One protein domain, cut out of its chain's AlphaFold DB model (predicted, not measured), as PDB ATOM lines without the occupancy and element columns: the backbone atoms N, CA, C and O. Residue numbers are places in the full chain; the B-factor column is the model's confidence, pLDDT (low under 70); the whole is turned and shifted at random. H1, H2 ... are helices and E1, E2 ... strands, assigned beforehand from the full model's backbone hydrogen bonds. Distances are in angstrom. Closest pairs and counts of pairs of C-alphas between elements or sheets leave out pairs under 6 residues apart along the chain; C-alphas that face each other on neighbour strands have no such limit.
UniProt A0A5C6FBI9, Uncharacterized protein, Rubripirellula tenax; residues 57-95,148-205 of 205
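AT A GLANCE: This is residues 57 to 95 and 148 to 205 of the 205 residues of an uncharacterized protein of Rubripirellula tenax (UniProt A0A5C6FBI9). One strongly twisted sheet of six strands makes a wall, with helix H2 packed over one of its faces and the other face bare. The short helix H1 sits beside the strands near the E1 edge, E7 follows H2 near the turn between E5 and E6, and residues 148 to 153 stick out. The printed part has 97 residues, with two named helices and seven named strands in the order E1 H1 E2 E3 E4 E5 E6 H2 E7. The sheet's order is E1 E2 E3 E6 E5 E4, all antiparallel, and the class is mixed, helices and strands. The whole is compact, with a radius of gyration of the C-alphas of 13.1 A and spans of 33 by 32 by 23 A.

IN THESE COORDINATES: Find C-alpha 63 at (33.044, -36.370, 29.914), where E1 begins, residues 63 to 67. Next come H1, residues 70 to 75, and E2, residues 78 to 81. E3, residues 86 to 92, is 20.3 A long. Beyond the cut, look for E4, residues 156 to 161, 16.1 A; E5, residues 164 to 171, 22.8 A; and E6, residues 174 to 181, 23.0 A. H2 runs 16.4 A from C-alpha 187 at (33.216, -23.064, 39.346) to residue 198. E7, residues 200 to 202, ends at C-alpha 202 at (45.455, -47.455, 39.945).

HOW THE PARTS SIT: Start at the edge strand E1, antiparallel to E2, where N 64 and O 80 are 2.9 A apart. E2 and E3 form a hairpin, with N 79 and O 88 at 2.7 A. E3 is antiparallel to E6, with N 89 and O 179 at 2.8 A. E4, E5 and E6 make a meander, each strand the antiparallel neighbour of the one before; look at N 159 and O 166, 2.7 A, and N 167 and O 178, 2.8 A. The other edge strand, E4, is apart from E1. H2 is on the sheet, two layers with the helix on one face; its closest C-alphas to E3 are those of Ala 189 and Cys 86, 6.0 A. H1 is at the sheet's level, with a height over the sheet of 3.3 A; C-alphas 75 and 91, its closest to E3, are 6.5 A apart. E7 pairs with no named strand; C-alphas 202 and 174, its closest to E6, are 6.5 A apart. Every O i to N i+4 pair is within hydrogen-bond range in H2, but 0 of 2 in H1, where 2 of 3 O i to N i+3 pairs are.

THE WHOLE: The two C-alphas farthest apart, those of Thr 69 and Gly 149, are 40.5 A apart. Residues 96 to 147 are not printed, and C-alphas 95 and 148 are 20.7 A apart across the cut. The links that are printed whole are tight. Mean pLDDT of the printed part is 72.7, with 32 residues under 70, among them 148 to 165.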
ATOM      1  N   ILE A  57      40.123 -45.231  34.642       89.81
ATOM      2  CA  ILE A  57      39.312 -44.033  34.843       89.81
ATOM      3  C   ILE A  57      37.846 -44.385  34.663       89.81
ATOM      4  O   ILE A  57      37.435 -44.847  33.596       89.81
ATOM      5  N   THR A  58      37.051 -44.114  35.692       90.88
ATOM      6  CA  THR A  58      35.596 -44.086  35.585       90.88
ATOM      7  C   THR A  58      35.161 -42.677  35.187       90.88
ATOM      8  O   THR A  58      35.185 -41.759  36.005       90.88
ATOM      9  N   LEU A  59      34.785 -42.488  33.920       89.31
ATOM     10  CA  LEU A  59      34.360 -41.197  33.388       89.31
ATOM     11  C   LEU A  59      33.055 -40.721  34.046       89.31
ATOM     12  O   LEU A  59      32.034 -41.412  33.939       89.31
ATOM     13  N   PRO A  60      33.044 -39.522  34.660       87.69
ATOM     14  CA  PRO A  60      31.811 -38.894  35.110       87.69
ATOM     15  C   PRO A  60      30.930 -38.483  33.928       87.69
ATOM     16  O   PRO A  60      31.399 -38.299  32.800       87.69
ATOM     17  N   ASP A  61      29.643 -38.277  34.197       87.69
ATOM     18  CA  ASP A  61      28.706 -37.833  33.169       87.69
ATOM     19  C   ASP A  61      29.155 -36.493  32.549       87.69
ATOM     20  O   ASP A  61      29.635 -35.581  33.225       87.69
ATOM     21  N   GLY A  62      29.007 -36.381  31.229       85.31
ATOM     22  CA  GLY A  62      29.420 -35.201  30.464       85.31
ATOM     23  C   GLY A  62      30.875 -35.217  29.989       85.31
ATOM     24  O   GLY A  62      31.221 -34.395  29.142       85.31
ATOM     25  N   TRP A  63      31.700 -36.162  30.450       89.12
ATOM     26  CA  TRP A  63      33.044 -36.370  29.914       89.12
ATOM     27  C   TRP A  63      33.040 -37.306  28.703       89.12
ATOM     28  O   TRP A  63      32.253 -38.245  28.592       89.12
ATOM     29  N   SER A  64      33.919 -37.036  27.748       86.38
ATOM     30  CA  SER A  64      34.187 -37.913  26.608       86.38
ATOM     31  C   SER A  64      35.675 -37.890  26.315       86.38
ATOM     32  O   SER A  64      36.296 -36.827  26.356       86.38
ATOM     33  N   MET A  65      36.250 -39.041  25.996       87.00
ATOM     34  CA  MET A  65      37.620 -39.094  25.508       87.00
ATOM     35  C   MET A  65      37.658 -38.657  24.043       87.00
ATOM     36  O   MET A  65      36.798 -39.036  23.251       87.00
ATOM     37  N   LEU A  66      38.671 -37.873  23.698       82.12
ATOM     38  CA  LEU A  66      39.051 -37.476  22.358       82.12
ATOM     39  C   LEU A  66      40.345 -38.195  21.990       82.12
ATOM     40  O   LEU A  66      41.375 -38.000  22.634       82.12
ATOM     41  N   ALA A  67      40.293 -38.986  20.927       72.94
ATOM     42  CA  ALA A  67      41.472 -39.614  20.356       72.94
ATOM     43  C   ALA A  67      41.540 -39.334  18.854       72.94
ATOM     44  O   ALA A  67      40.521 -39.323  18.151       72.94
ATOM     45  N   ARG A  68      42.753 -39.092  18.353       61.44
ATOM     46  CA  ARG A  68      42.994 -38.970  16.910       61.44
ATOM     47  C   ARG A  68      43.295 -40.317  16.276       61.44
ATOM     48  O   ARG A  68      42.873 -40.582  15.153       61.44
ATOM     49  N   THR A  69      44.026 -41.145  17.008       63.78
ATOM     50  CA  THR A  69      44.427 -42.501  16.648       63.78
ATOM     51  C   THR A  69      44.292 -43.395  17.875       63.78
ATOM     52  O   THR A  69      44.114 -42.903  18.990       63.78
ATOM     53  N   VAL A  70      44.379 -44.709  17.671       62.59
ATOM     54  CA  VAL A  70      44.442 -45.660  18.787       62.59
ATOM     55  C   VAL A  70      45.712 -45.425  19.612       62.59
ATOM     56  O   VAL A  70      45.624 -45.383  20.823       62.59
ATOM     57  N   ASP A  71      46.847 -45.116  18.984       61.06
ATOM     58  CA  ASP A  71      48.106 -44.890  19.714       61.06
ATOM     59  C   ASP A  71      48.083 -43.632  20.611       61.06
ATOM     60  O   ASP A  71      48.690 -43.603  21.680       61.06
ATOM     61  N   GLU A  72      47.362 -42.572  20.211       61.88
ATOM     62  CA  GLU A  72      47.201 -41.373  21.052       61.88
ATOM     63  C   GLU A  72      46.308 -41.632  22.280       61.88
ATOM     64  O   GLU A  72      46.419 -40.910  23.275       61.88
ATOM     65  N   ARG A  73      45.451 -42.662  22.225       70.06
ATOM     66  CA  ARG A  73      44.596 -43.079  23.342       70.06
ATOM     67  C   ARG A  73      45.424 -43.514  24.544       70.06
ATOM     68  O   ARG A  73      45.079 -43.154  25.662       70.06
ATOM     69  N   ASP A  74      46.492 -44.262  24.312       70.00
ATOM     70  CA  ASP A  74      47.186 -44.960  25.393       70.00
ATOM     71  C   ASP A  74      48.272 -44.081  26.031       70.00
ATOM     72  O   ASP A  74      48.440 -44.076  27.250       70.00
ATOM     73  N   LEU A  75      48.934 -43.239  25.228       68.62
ATOM     74  CA  LEU A  75      50.049 -42.408  25.695       68.62
ATOM     75  C   LEU A  75      49.633 -41.029  26.211       68.62
ATOM     76  O   LEU A  75      50.256 -40.493  27.131       68.62
ATOM     77  N   ARG A  76      48.646 -40.394  25.564       79.81
ATOM     78  CA  ARG A  76      48.232 -39.012  25.868       79.81
ATOM     79  C   ARG A  76      46.719 -38.828  25.755       79.81
ATOM     80  O   ARG A  76      46.267 -37.959  24.989       79.81
ATOM     81  N   PRO A  77      45.928 -39.611  26.507       86.56
ATOM     82  CA  PRO A  77      44.485 -39.534  26.411       86.56
ATOM     83  C   PRO A  77      44.021 -38.125  26.754       86.56
ATOM     84  O   PRO A  77      44.433 -37.514  27.746       86.56
ATOM     85  N   THR A  78      43.176 -37.599  25.878       88.06
ATOM     86  CA  THR A  78      42.582 -36.276  26.019       88.06
ATOM     87  C   THR A  78      41.099 -36.450  26.277       88.06
ATOM     88  O   THR A  78      40.449 -37.282  25.661       88.06
ATOM     89  N   PHE A  79      40.546 -35.661  27.177       89.88
ATOM     90  CA  PHE A  79      39.164 -35.712  27.606       89.88
ATOM     91  C   PHE A  79      38.557 -34.330  27.483       89.88
ATOM     92  O   PHE A  79      39.229 -33.318  27.681       89.88
ATOM     93  N   VAL A  80      37.275 -34.284  27.159       88.06
ATOM     94  CA  VAL A  80      36.514 -33.047  27.059       88.06
ATOM     95  C   VAL A  80      35.231 -33.167  27.861       88.06
ATOM     96  O   VAL A  80      34.563 -34.200  27.815       88.06
ATOM     97  N   ASN A  81      34.882 -32.097  28.566       86.12
ATOM     98  CA  ASN A  81      33.555 -31.886  29.116       86.12
ATOM     99  C   ASN A  81      32.913 -30.708  28.384       86.12
ATOM    100  O   ASN A  81      33.316 -29.559  28.559       86.12
ATOM    101  N   GLU A  82      31.939 -30.995  27.521       82.94
ATOM    102  CA  GLU A  82      31.328 -29.972  26.661       82.94
ATOM    103  C   GLU A  82      30.496 -28.966  27.455       82.94
ATOM    104  O   GLU A  82      30.453 -27.790  27.101       82.94
ATOM    105  N   ALA A  83      29.858 -29.413  28.540       81.31
ATOM    106  CA  ALA A  83      28.980 -28.572  29.344       81.31
ATOM    107  C   ALA A  83      29.758 -27.511  30.136       81.31
ATOM    108  O   ALA A  83      29.245 -26.414  30.332       81.31
ATOM    109  N   SER A  84      30.974 -27.836  30.584       78.69
ATOM    110  CA  SER A  84      31.861 -26.910  31.299       78.69
ATOM    111  C   SER A  84      32.980 -26.326  30.427       78.69
ATOM    112  O   SER A  84      33.836 -25.603  30.931       78.69
ATOM    113  N   GLY A  85      33.031 -26.664  29.133       79.38
ATOM    114  CA  GLY A  85      34.085 -26.207  28.221       79.38
ATOM    115  C   GLY A  85      35.502 -26.613  28.647       79.38
ATOM    116  O   GLY A  85      36.464 -25.923  28.314       79.38
ATOM    117  N   CYS A  86      35.635 -27.702  29.407       79.25
ATOM    118  CA  CYS A  86      36.914 -28.161  29.940       79.25
ATOM    119  C   CYS A  86      37.567 -29.176  29.016       79.25
ATOM    120  O   CYS A  86      36.904 -30.078  28.506       79.25
ATOM    121  N   LEU A  87      38.885 -29.078  28.881       84.31
ATOM    122  CA  LEU A  87      39.715 -30.097  28.254       84.31
ATOM    123  C   LEU A  87      40.755 -30.573  29.261       84.31
ATOM    124  O   LEU A  87      41.354 -29.756  29.950       84.31
ATOM    125  N   LEU A  88      40.975 -31.877  29.346       85.12
ATOM    126  CA  LEU A  88      41.943 -32.477  30.253       85.12
ATOM    127  C   LEU A  88      42.778 -33.502  29.497       85.12
ATOM    128  O   LEU A  88      42.232 -34.376  28.842       85.12
ATOM    129  N   GLN A  89      44.097 -33.394  29.555       87.25
ATOM    130  CA  GLN A  89      45.021 -34.333  28.930       87.25
ATOM    131  C   GLN A  89      45.883 -34.992  29.997       87.25
ATOM    132  O   GLN A  89      46.407 -34.302  30.872       87.25
ATOM    133  N   LEU A  90      46.046 -36.309  29.904       86.62
ATOM    134  CA  LEU A  90      46.948 -37.065  30.766       86.62
ATOM    135  C   LEU A  90      48.255 -37.354  30.039       86.62
ATOM    136  O   LEU A  90      48.299 -37.420  28.810       86.62
ATOM    137  N   PHE A  91      49.322 -37.518  30.806       83.56
ATOM    138  CA  PHE A  91      50.625 -37.925  30.306       83.56
ATOM    139  C   PHE A  91      51.394 -38.657  31.412       83.56
ATOM    140  O   PHE A  91      51.146 -38.402  32.595       83.56
ATOM    141  N   PRO A  92      52.325 -39.558  31.064       81.56
ATOM    142  CA  PRO A  92      53.180 -40.196  32.060       81.56
ATOM    143  C   PRO A  92      54.008 -39.131  32.790       81.56
ATOM    144  O   PRO A  92      54.543 -38.220  32.153       81.56
ATOM    145  N   SER A  93      54.109 -39.213  34.119       69.75
ATOM    146  CA  SER A  93      55.051 -38.365  34.852       69.75
ATOM    147  C   SER A  93      56.483 -38.816  34.547       69.75
ATOM    148  O   SER A  93      56.782 -40.013  34.497       69.75
ATOM    149  N   GLU A  94      57.393 -37.866  34.312       59.53
ATOM    150  CA  GLU A  94      58.818 -38.181  34.182       59.53
ATOM    151  C   GLU A  94      59.309 -38.772  35.514       59.53
ATOM    152  O   GLU A  94      59.422 -38.066  36.513       59.53
ATOM    153  N   GLY A  95      59.541 -40.088  35.533       44.91
ATOM    154  CA  GLY A  95      59.917 -40.841  36.734       44.91
ATOM    155  C   GLY A  95      59.099 -42.113  36.969       44.91
ATOM    156  O   GLY A  95      59.564 -42.983  37.700       44.91
ATOM    157  N   ASP A 148      54.078 -26.496  49.467       41.88
ATOM    158  CA  ASP A 148      53.497 -27.048  50.711       41.88
ATOM    159  C   ASP A 148      52.813 -25.989  51.619       41.88
ATOM    160  O   ASP A 148      52.753 -26.118  52.839       41.88
ATOM    161  N   GLY A 149      52.294 -24.900  51.046       35.38
ATOM    162  CA  GLY A 149      51.769 -23.747  51.790       35.38
ATOM    163  C   GLY A 149      50.249 -23.574  51.788       35.38
ATOM    164  O   GLY A 149      49.746 -22.699  52.487       35.38
ATOM    165  N   GLY A 150      49.502 -24.368  51.019       42.50
ATOM    166  CA  GLY A 150      48.037 -24.238  50.951       42.50
ATOM    167  C   GLY A 150      47.340 -25.223  50.011       42.50
ATOM    168  O   GLY A 150      46.238 -24.942  49.547       42.50
ATOM    169  N   GLY A 151      48.009 -26.334  49.683       29.72
ATOM    170  CA  GLY A 151      47.637 -27.260  48.613       29.72
ATOM    171  C   GLY A 151      46.428 -28.133  48.943       29.72
ATOM    172  O   GLY A 151      46.217 -28.524  50.090       29.72
ATOM    173  N   GLY A 152      45.626 -28.416  47.916       34.69
ATOM    174  CA  GLY A 152      44.443 -29.267  47.990       34.69
ATOM    175  C   GLY A 152      44.713 -30.644  48.600       34.69
ATOM    176  O   GLY A 152      45.848 -31.104  48.722       34.69
ATOM    177  N   LYS A 153      43.631 -31.309  49.016       39.12
ATOM    178  CA  LYS A 153      43.698 -32.673  49.544       39.12
ATOM    179  C   LYS A 153      44.331 -33.584  48.488       39.12
ATOM    180  O   LYS A 153      43.883 -33.591  47.342       39.12
ATOM    181  N   PHE A 154      45.334 -34.367  48.894       36.84
ATOM    182  CA  PHE A 154      45.801 -35.529  48.137       36.84
ATOM    183  C   PHE A 154      44.598 -36.293  47.567       36.84
ATOM    184  O   PHE A 154      43.609 -36.462  48.294       36.84
ATOM    185  N   PRO A 155      44.652 -36.723  46.292       48.88
ATOM    186  CA  PRO A 155      45.853 -36.985  45.476       48.88
ATOM    187  C   PRO A 155      46.268 -35.904  44.446       48.88
ATOM    188  O   PRO A 155      47.079 -36.201  43.573       48.88
ATOM    189  N   LEU A 156      45.732 -34.674  44.489       47.59
ATOM    190  CA  LEU A 156      45.823 -33.726  43.362       47.59
ATOM    191  C   LEU A 156      46.516 -32.397  43.719       47.59
ATOM    192  O   LEU A 156      46.091 -31.701  44.640       47.59
ATOM    193  N   ALA A 157      47.532 -32.005  42.944       54.56
ATOM    194  CA  ALA A 157      48.189 -30.693  43.041       54.56
ATOM    195  C   ALA A 157      48.084 -29.920  41.717       54.56
ATOM    196  O   ALA A 157      48.275 -30.526  40.670       54.56
ATOM    197  N   TRP A 158      47.824 -28.605  41.756       47.97
ATOM    198  CA  TRP A 158      47.665 -27.738  40.575       47.97
ATOM    199  C   TRP A 158      48.687 -26.601  40.546       47.97
ATOM    200  O   TRP A 158      48.863 -25.895  41.535       47.97
ATOM    201  N   ASN A 159      49.276 -26.363  39.378       52.34
ATOM    202  CA  ASN A 159      50.050 -25.175  39.049       52.34
ATOM    203  C   ASN A 159      49.320 -24.356  37.978       52.34
ATOM    204  O   ASN A 159      48.992 -24.847  36.895       52.34
ATOM    205  N   LEU A 160      49.052 -23.089  38.297       52.28
ATOM    206  CA  LEU A 160      48.318 -22.163  37.441       52.28
ATOM    207  C   LEU A 160      49.267 -21.515  36.426       52.28
ATOM    208  O   LEU A 160      50.093 -20.671  36.766       52.28
ATOM    209  N   THR A 161      49.114 -21.876  35.157       52.53
ATOM    210  CA  THR A 161      49.774 -21.233  34.014       52.53
ATOM    211  C   THR A 161      48.714 -20.850  32.991       52.53
ATOM    212  O   THR A 161      48.512 -21.555  32.010       52.53
ATOM    213  N   ASP A 162      47.989 -19.763  33.256       53.81
ATOM    214  CA  ASP A 162      46.837 -19.283  32.473       53.81
ATOM    215  C   ASP A 162      46.975 -19.483  30.941       53.81
ATOM    216  O   ASP A 162      48.008 -19.100  30.374       53.81
ATOM    217  N   PRO A 163      45.980 -20.085  30.242       59.56
ATOM    218  CA  PRO A 163      44.724 -20.711  30.712       59.56
ATOM    219  C   PRO A 163      44.853 -22.206  31.060       59.56
ATOM    220  O   PRO A 163      43.876 -22.954  31.056       59.56
ATOM    221  N   ARG A 164      46.078 -22.677  31.300       61.50
ATOM    222  CA  ARG A 164      46.406 -24.085  31.525       61.50
ATOM    223  C   ARG A 164      46.705 -24.324  32.999       61.50
ATOM    224  O   ARG A 164      47.618 -23.728  33.568       61.50
ATOM    225  N   GLN A 165      45.966 -25.229  33.607       67.31
ATOM    226  CA  GLN A 165      46.274 -25.767  34.921       67.31
ATOM    227  C   GLN A 165      47.066 -27.053  34.697       67.31
ATOM    228  O   GLN A 165      46.565 -27.988  34.080       67.31
ATOM    229  N   VAL A 166      48.321 -27.090  35.131       70.06
ATOM    230  CA  VAL A 166      49.132 -28.310  35.066       70.06
ATOM    231  C   VAL A 166      49.124 -28.922  36.447       70.06
ATOM    232  O   VAL A 166      49.509 -28.266  37.411       70.06
ATOM    233  N   GLY A 167      48.648 -30.148  36.548       72.56
ATOM    234  CA  GLY A 167      48.561 -30.862  37.798       72.56
ATOM    235  C   GLY A 167      49.287 -32.189  37.776       72.56
ATOM    236  O   GLY A 167      49.757 -32.666  36.741       72.56
ATOM    237  N   ARG A 168      49.382 -32.772  38.959       74.25
ATOM    238  CA  ARG A 168      49.973 -34.083  39.183       74.25
ATOM    239  C   ARG A 168      49.024 -34.887  40.043       74.25
ATOM    240  O   ARG A 168      48.531 -34.363  41.045       74.25
ATOM    241  N   TRP A 169      48.773 -36.119  39.630       79.06
ATOM    242  CA  TRP A 169      47.997 -37.084  40.390       79.06
ATOM    243  C   TRP A 169      48.914 -38.235  40.770       79.06
ATOM    244  O   TRP A 169      49.664 -38.738  39.930       79.06
ATOM    245  N   SER A 170      48.869 -38.628  42.036       74.25
ATOM    246  CA  SER A 170      49.629 -39.769  42.531       74.25
ATOM    247  C   SER A 170      48.817 -40.587  43.525       74.25
ATOM    248  O   SER A 170      48.142 -40.047  44.407       74.25
ATOM    249  N   MET A 171      48.898 -41.908  43.394       73.00
ATOM    250  CA  MET A 171      48.284 -42.856  44.318       73.00
ATOM    251  C   MET A 171      49.134 -44.126  44.386       73.00
ATOM    252  O   MET A 171      49.258 -44.856  43.405       73.00
ATOM    253  N   GLY A 172      49.717 -44.397  45.556       77.19
ATOM    254  CA  GLY A 172      50.681 -45.491  45.708       77.19
ATOM    255  C   GLY A 172      51.915 -45.268  44.828       77.19
ATOM    256  O   GLY A 172      52.507 -44.192  44.879       77.19
ATOM    257  N   ASP A 173      52.253 -46.271  44.017       76.19
ATOM    258  CA  ASP A 173      53.399 -46.251  43.093       76.19
ATOM    259  C   ASP A 173      53.059 -45.662  41.710       76.19
ATOM    260  O   ASP A 173      53.928 -45.563  40.845       76.19
ATOM    261  N   VAL A 174      51.797 -45.282  41.476       76.00
ATOM    262  CA  VAL A 174      51.351 -44.724  40.196       76.00
ATOM    263  C   VAL A 174      51.356 -43.203  40.264       76.00
ATOM    264  O   VAL A 174      50.739 -42.601  41.147       76.00
ATOM    265  N   GLU A 175      52.016 -42.579  39.291       78.75
ATOM    266  CA  GLU A 175      52.074 -41.131  39.134       78.75
ATOM    267  C   GLU A 175      51.802 -40.747  37.676       78.75
ATOM    268  O   GLU A 175      52.377 -41.310  36.743       78.75
ATOM    269  N   ILE A 176      50.913 -39.772  37.487       80.00
ATOM    270  CA  ILE A 176      50.568 -39.226  36.174       80.00
ATOM    271  C   ILE A 176      50.553 -37.699  36.226       80.00
ATOM    272  O   ILE A 176      50.204 -37.071  37.232       80.00
ATOM    273  N   GLY A 177      50.907 -37.090  35.103       81.19
ATOM    274  CA  GLY A 177      50.712 -35.671  34.870       81.19
ATOM    275  C   GLY A 177      49.342 -35.386  34.258       81.19
ATOM    276  O   GLY A 177      48.805 -36.184  33.487       81.19
ATOM    277  N   LEU A 178      48.785 -34.220  34.585       83.12
ATOM    278  CA  LEU A 178      47.529 -33.716  34.040       83.12
ATOM    279  C   LEU A 178      47.731 -32.304  33.499       83.12
ATOM    280  O   LEU A 178      48.356 -31.465  34.139       83.12
ATOM    281  N   VAL A 179      47.166 -32.007  32.336       80.69
ATOM    282  CA  VAL A 179      46.974 -30.631  31.868       80.69
ATOM    283  C   VAL A 179      45.487 -30.406  31.683       80.69
ATOM    284  O   VAL A 179      44.882 -31.005  30.802       80.69
ATOM    285  N   ALA A 180      44.904 -29.517  32.477       80.44
ATOM    286  CA  ALA A 180      43.551 -29.032  32.281       80.44
ATOM    287  C   ALA A 180      43.570 -27.651  31.615       80.44
ATOM    288  O   ALA A 180      44.312 -26.754  32.010       80.44
ATOM    289  N   VAL A 181      42.739 -27.462  30.599       78.75
ATOM    290  CA  VAL A 181      42.457 -26.172  29.975       78.75
ATOM    291  C   VAL A 181      41.003 -25.854  30.260       78.75
ATOM    292  O   VAL A 181      40.102 -26.550  29.791       78.75
ATOM    293  N   ALA A 182      40.786 -24.820  31.060       77.31
ATOM    294  CA  ALA A 182      39.463 -24.364  31.437       77.31
ATOM    295  C   ALA A 182      39.513 -22.894  31.843       77.31
ATOM    296  O   ALA A 182      40.572 -22.359  32.181       77.31
ATOM    297  N   HIS A 183      38.356 -22.241  31.853       69.25
ATOM    298  CA  HIS A 183      38.261 -20.893  32.386       69.25
ATOM    299  C   HIS A 183      38.453 -20.938  33.911       69.25
ATOM    300  O   HIS A 183      37.624 -21.483  34.630       69.25
ATOM    301  N   HIS A 184      39.557 -20.381  34.420       62.81
ATOM    302  CA  HIS A 184      39.974 -20.558  35.822       62.81
ATOM    303  C   HIS A 184      38.974 -20.014  36.859       62.81
ATOM    304  O   HIS A 184      38.971 -20.467  37.998       62.81
ATOM    305  N   ASN A 185      38.116 -19.070  36.465       69.25
ATOM    306  CA  ASN A 185      37.067 -18.510  37.323       69.25
ATOM    307  C   ASN A 185      35.699 -19.183  37.146       69.25
ATOM    308  O   ASN A 185      34.714 -18.648  37.642       69.25
ATOM    309  N   ASP A 186      35.610 -20.290  36.406       77.12
ATOM    310  CA  ASP A 186      34.365 -21.041  36.250       77.12
ATOM    311  C   ASP A 186      34.273 -22.156  37.314       77.12
ATOM    312  O   ASP A 186      34.995 -23.154  37.229       77.12
ATOM    313  N   PRO A 187      33.389 -22.032  38.325       76.88
ATOM    314  CA  PRO A 187      33.216 -23.064  39.346       76.88
ATOM    315  C   PRO A 187      32.760 -24.400  38.756       76.88
ATOM    316  O   PRO A 187      33.120 -25.453  39.277       76.88
ATOM    317  N   GLN A 188      32.000 -24.373  37.656       81.38
ATOM    318  CA  GLN A 188      31.526 -25.582  36.987       81.38
ATOM    319  C   GLN A 188      32.696 -26.355  36.369       81.38
ATOM    320  O   GLN A 188      32.728 -27.585  36.434       81.38
ATOM    321  N   ALA A 189      33.678 -25.641  35.819       76.56
ATOM    322  CA  ALA A 189      34.902 -26.228  35.300       76.56
ATOM    323  C   ALA A 189      35.742 -26.897  36.390       76.56
ATOM    324  O   ALA A 189      36.156 -28.046  36.234       76.56
ATOM    325  N   VAL A 190      35.944 -26.202  37.512       77.75
ATOM    326  CA  VAL A 190      36.691 -26.735  38.660       77.75
ATOM    327  C   VAL A 190      36.019 -27.999  39.194       77.75
ATOM    328  O   VAL A 190      36.668 -29.037  39.295       77.75
ATOM    329  N   THR A 191      34.705 -27.958  39.435       81.06
ATOM    330  CA  THR A 191      33.948 -29.131  39.894       81.06
ATOM    331  C   THR A 191      34.013 -30.288  38.896       81.06
ATOM    332  O   THR A 191      34.186 -31.433  39.306       81.06
ATOM    333  N   ALA A 192      33.911 -30.021  37.591       82.00
ATOM    334  CA  ALA A 192      34.001 -31.068  36.576       82.00
ATOM    335  C   ALA A 192      35.375 -31.756  36.581       82.00
ATOM    336  O   ALA A 192      35.448 -32.980  36.461       82.00
ATOM    337  N   ILE A 193      36.454 -30.982  36.725       81.31
ATOM    338  CA  ILE A 193      37.829 -31.491  36.795       81.31
ATOM    339  C   ILE A 193      38.045 -32.305  38.078       81.31
ATOM    340  O   ILE A 193      38.635 -33.383  38.026       81.31
ATOM    341  N   GLU A 194      37.544 -31.834  39.222       83.69
ATOM    342  CA  GLU A 194      37.615 -32.569  40.491       83.69
ATOM    343  C   GLU A 194      36.863 -33.902  40.416       83.69
ATOM    344  O   GLU A 194      37.398 -34.936  40.816       83.69
ATOM    345  N   GLN A 195      35.657 -33.902  39.840       85.00
ATOM    346  CA  GLN A 195      34.880 -35.120  39.600       85.00
ATOM    347  C   GLN A 195      35.614 -36.093  38.675       85.00
ATOM    348  O   GLN A 195      35.590 -37.296  38.922       85.00
ATOM    349  N   PHE A 196      36.283 -35.586  37.635       87.25
ATOM    350  CA  PHE A 196      37.105 -36.411  36.753       87.25
ATOM    351  C   PHE A 196      38.256 -37.068  37.518       87.25
ATOM    352  O   PHE A 196      38.433 -38.280  37.444       87.25
ATOM    353  N   CYS A 197      39.012 -36.287  38.296       83.56
ATOM    354  CA  CYS A 197      40.163 -36.789  39.048       83.56
ATOM    355  C   CYS A 197      39.762 -37.800  40.133       83.56
ATOM    356  O   CYS A 197      40.524 -38.719  40.422       83.56
ATOM    357  N   ALA A 198      38.568 -37.655  40.714       84.50
ATOM    358  CA  ALA A 198      38.016 -38.607  41.675       84.50
ATOM    359  C   ALA A 198      37.684 -39.977  41.056       84.50
ATOM    360  O   ALA A 198      37.565 -40.953  41.789       84.50
ATOM    361  N   GLY A 199      37.526 -40.050  39.731       84.00
ATOM    362  CA  GLY A 199      37.288 -41.296  39.003       84.00
ATOM    363  C   GLY A 199      38.558 -42.049  38.602       84.00
ATOM    364  O   GLY A 199      38.436 -43.094  37.966       84.00
ATOM    365  N   ILE A 200      39.751 -41.524  38.907       86.12
ATOM    366  CA  ILE A 200      41.035 -42.152  38.570       86.12
ATOM    367  C   ILE A 200      41.422 -43.144  39.668       86.12
ATOM    368  O   ILE A 200      41.468 -42.796  40.846       86.12
ATOM    369  N   GLU A 201      41.747 -44.366  39.263       86.94
ATOM    370  CA  GLU A 201      42.136 -45.477  40.127       86.94
ATOM    371  C   GLU A 201      43.397 -46.163  39.567       86.94
ATOM    372  O   GLU A 201      43.562 -46.236  38.347       86.94
ATOM    373  N   PRO A 202      44.302 -46.691  40.410       85.06
ATOM    374  CA  PRO A 202      45.455 -47.455  39.945       85.06
ATOM    375  C   PRO A 202      45.028 -48.815  39.374       85.06
ATOM    376  O   PRO A 202      44.151 -49.502  39.903       85.06
ATOM    377  N   LEU A 203      45.685 -49.238  38.297       82.00
ATOM    378  CA  LEU A 203      45.416 -50.498  37.609       82.00
ATOM    379  C   LEU A 203      46.107 -51.641  38.374       82.00
ATOM    380  O   LEU A 203      47.227 -52.032  38.066       82.00
ATOM    381  N   GLY A 204      45.454 -52.128  39.434       69.94
ATOM    382  CA  GLY A 204      45.986 -53.179  40.317       69.94
ATOM    383  C   GLY A 204      45.775 -52.963  41.820       69.94
ATOM    384  O   GLY A 204      46.325 -53.738  42.604       69.94
ATOM    385  N   GLY A 205      45.021 -51.928  42.213       53.31
ATOM    386  CA  GLY A 205      44.592 -51.679  43.598       53.31
ATOM    387  C   GLY A 205      43.317 -52.409  44.001       53.31
ATOM    388  O   GLY A 205      42.503 -52.735  43.105       53.31
TER     389      GLY A 205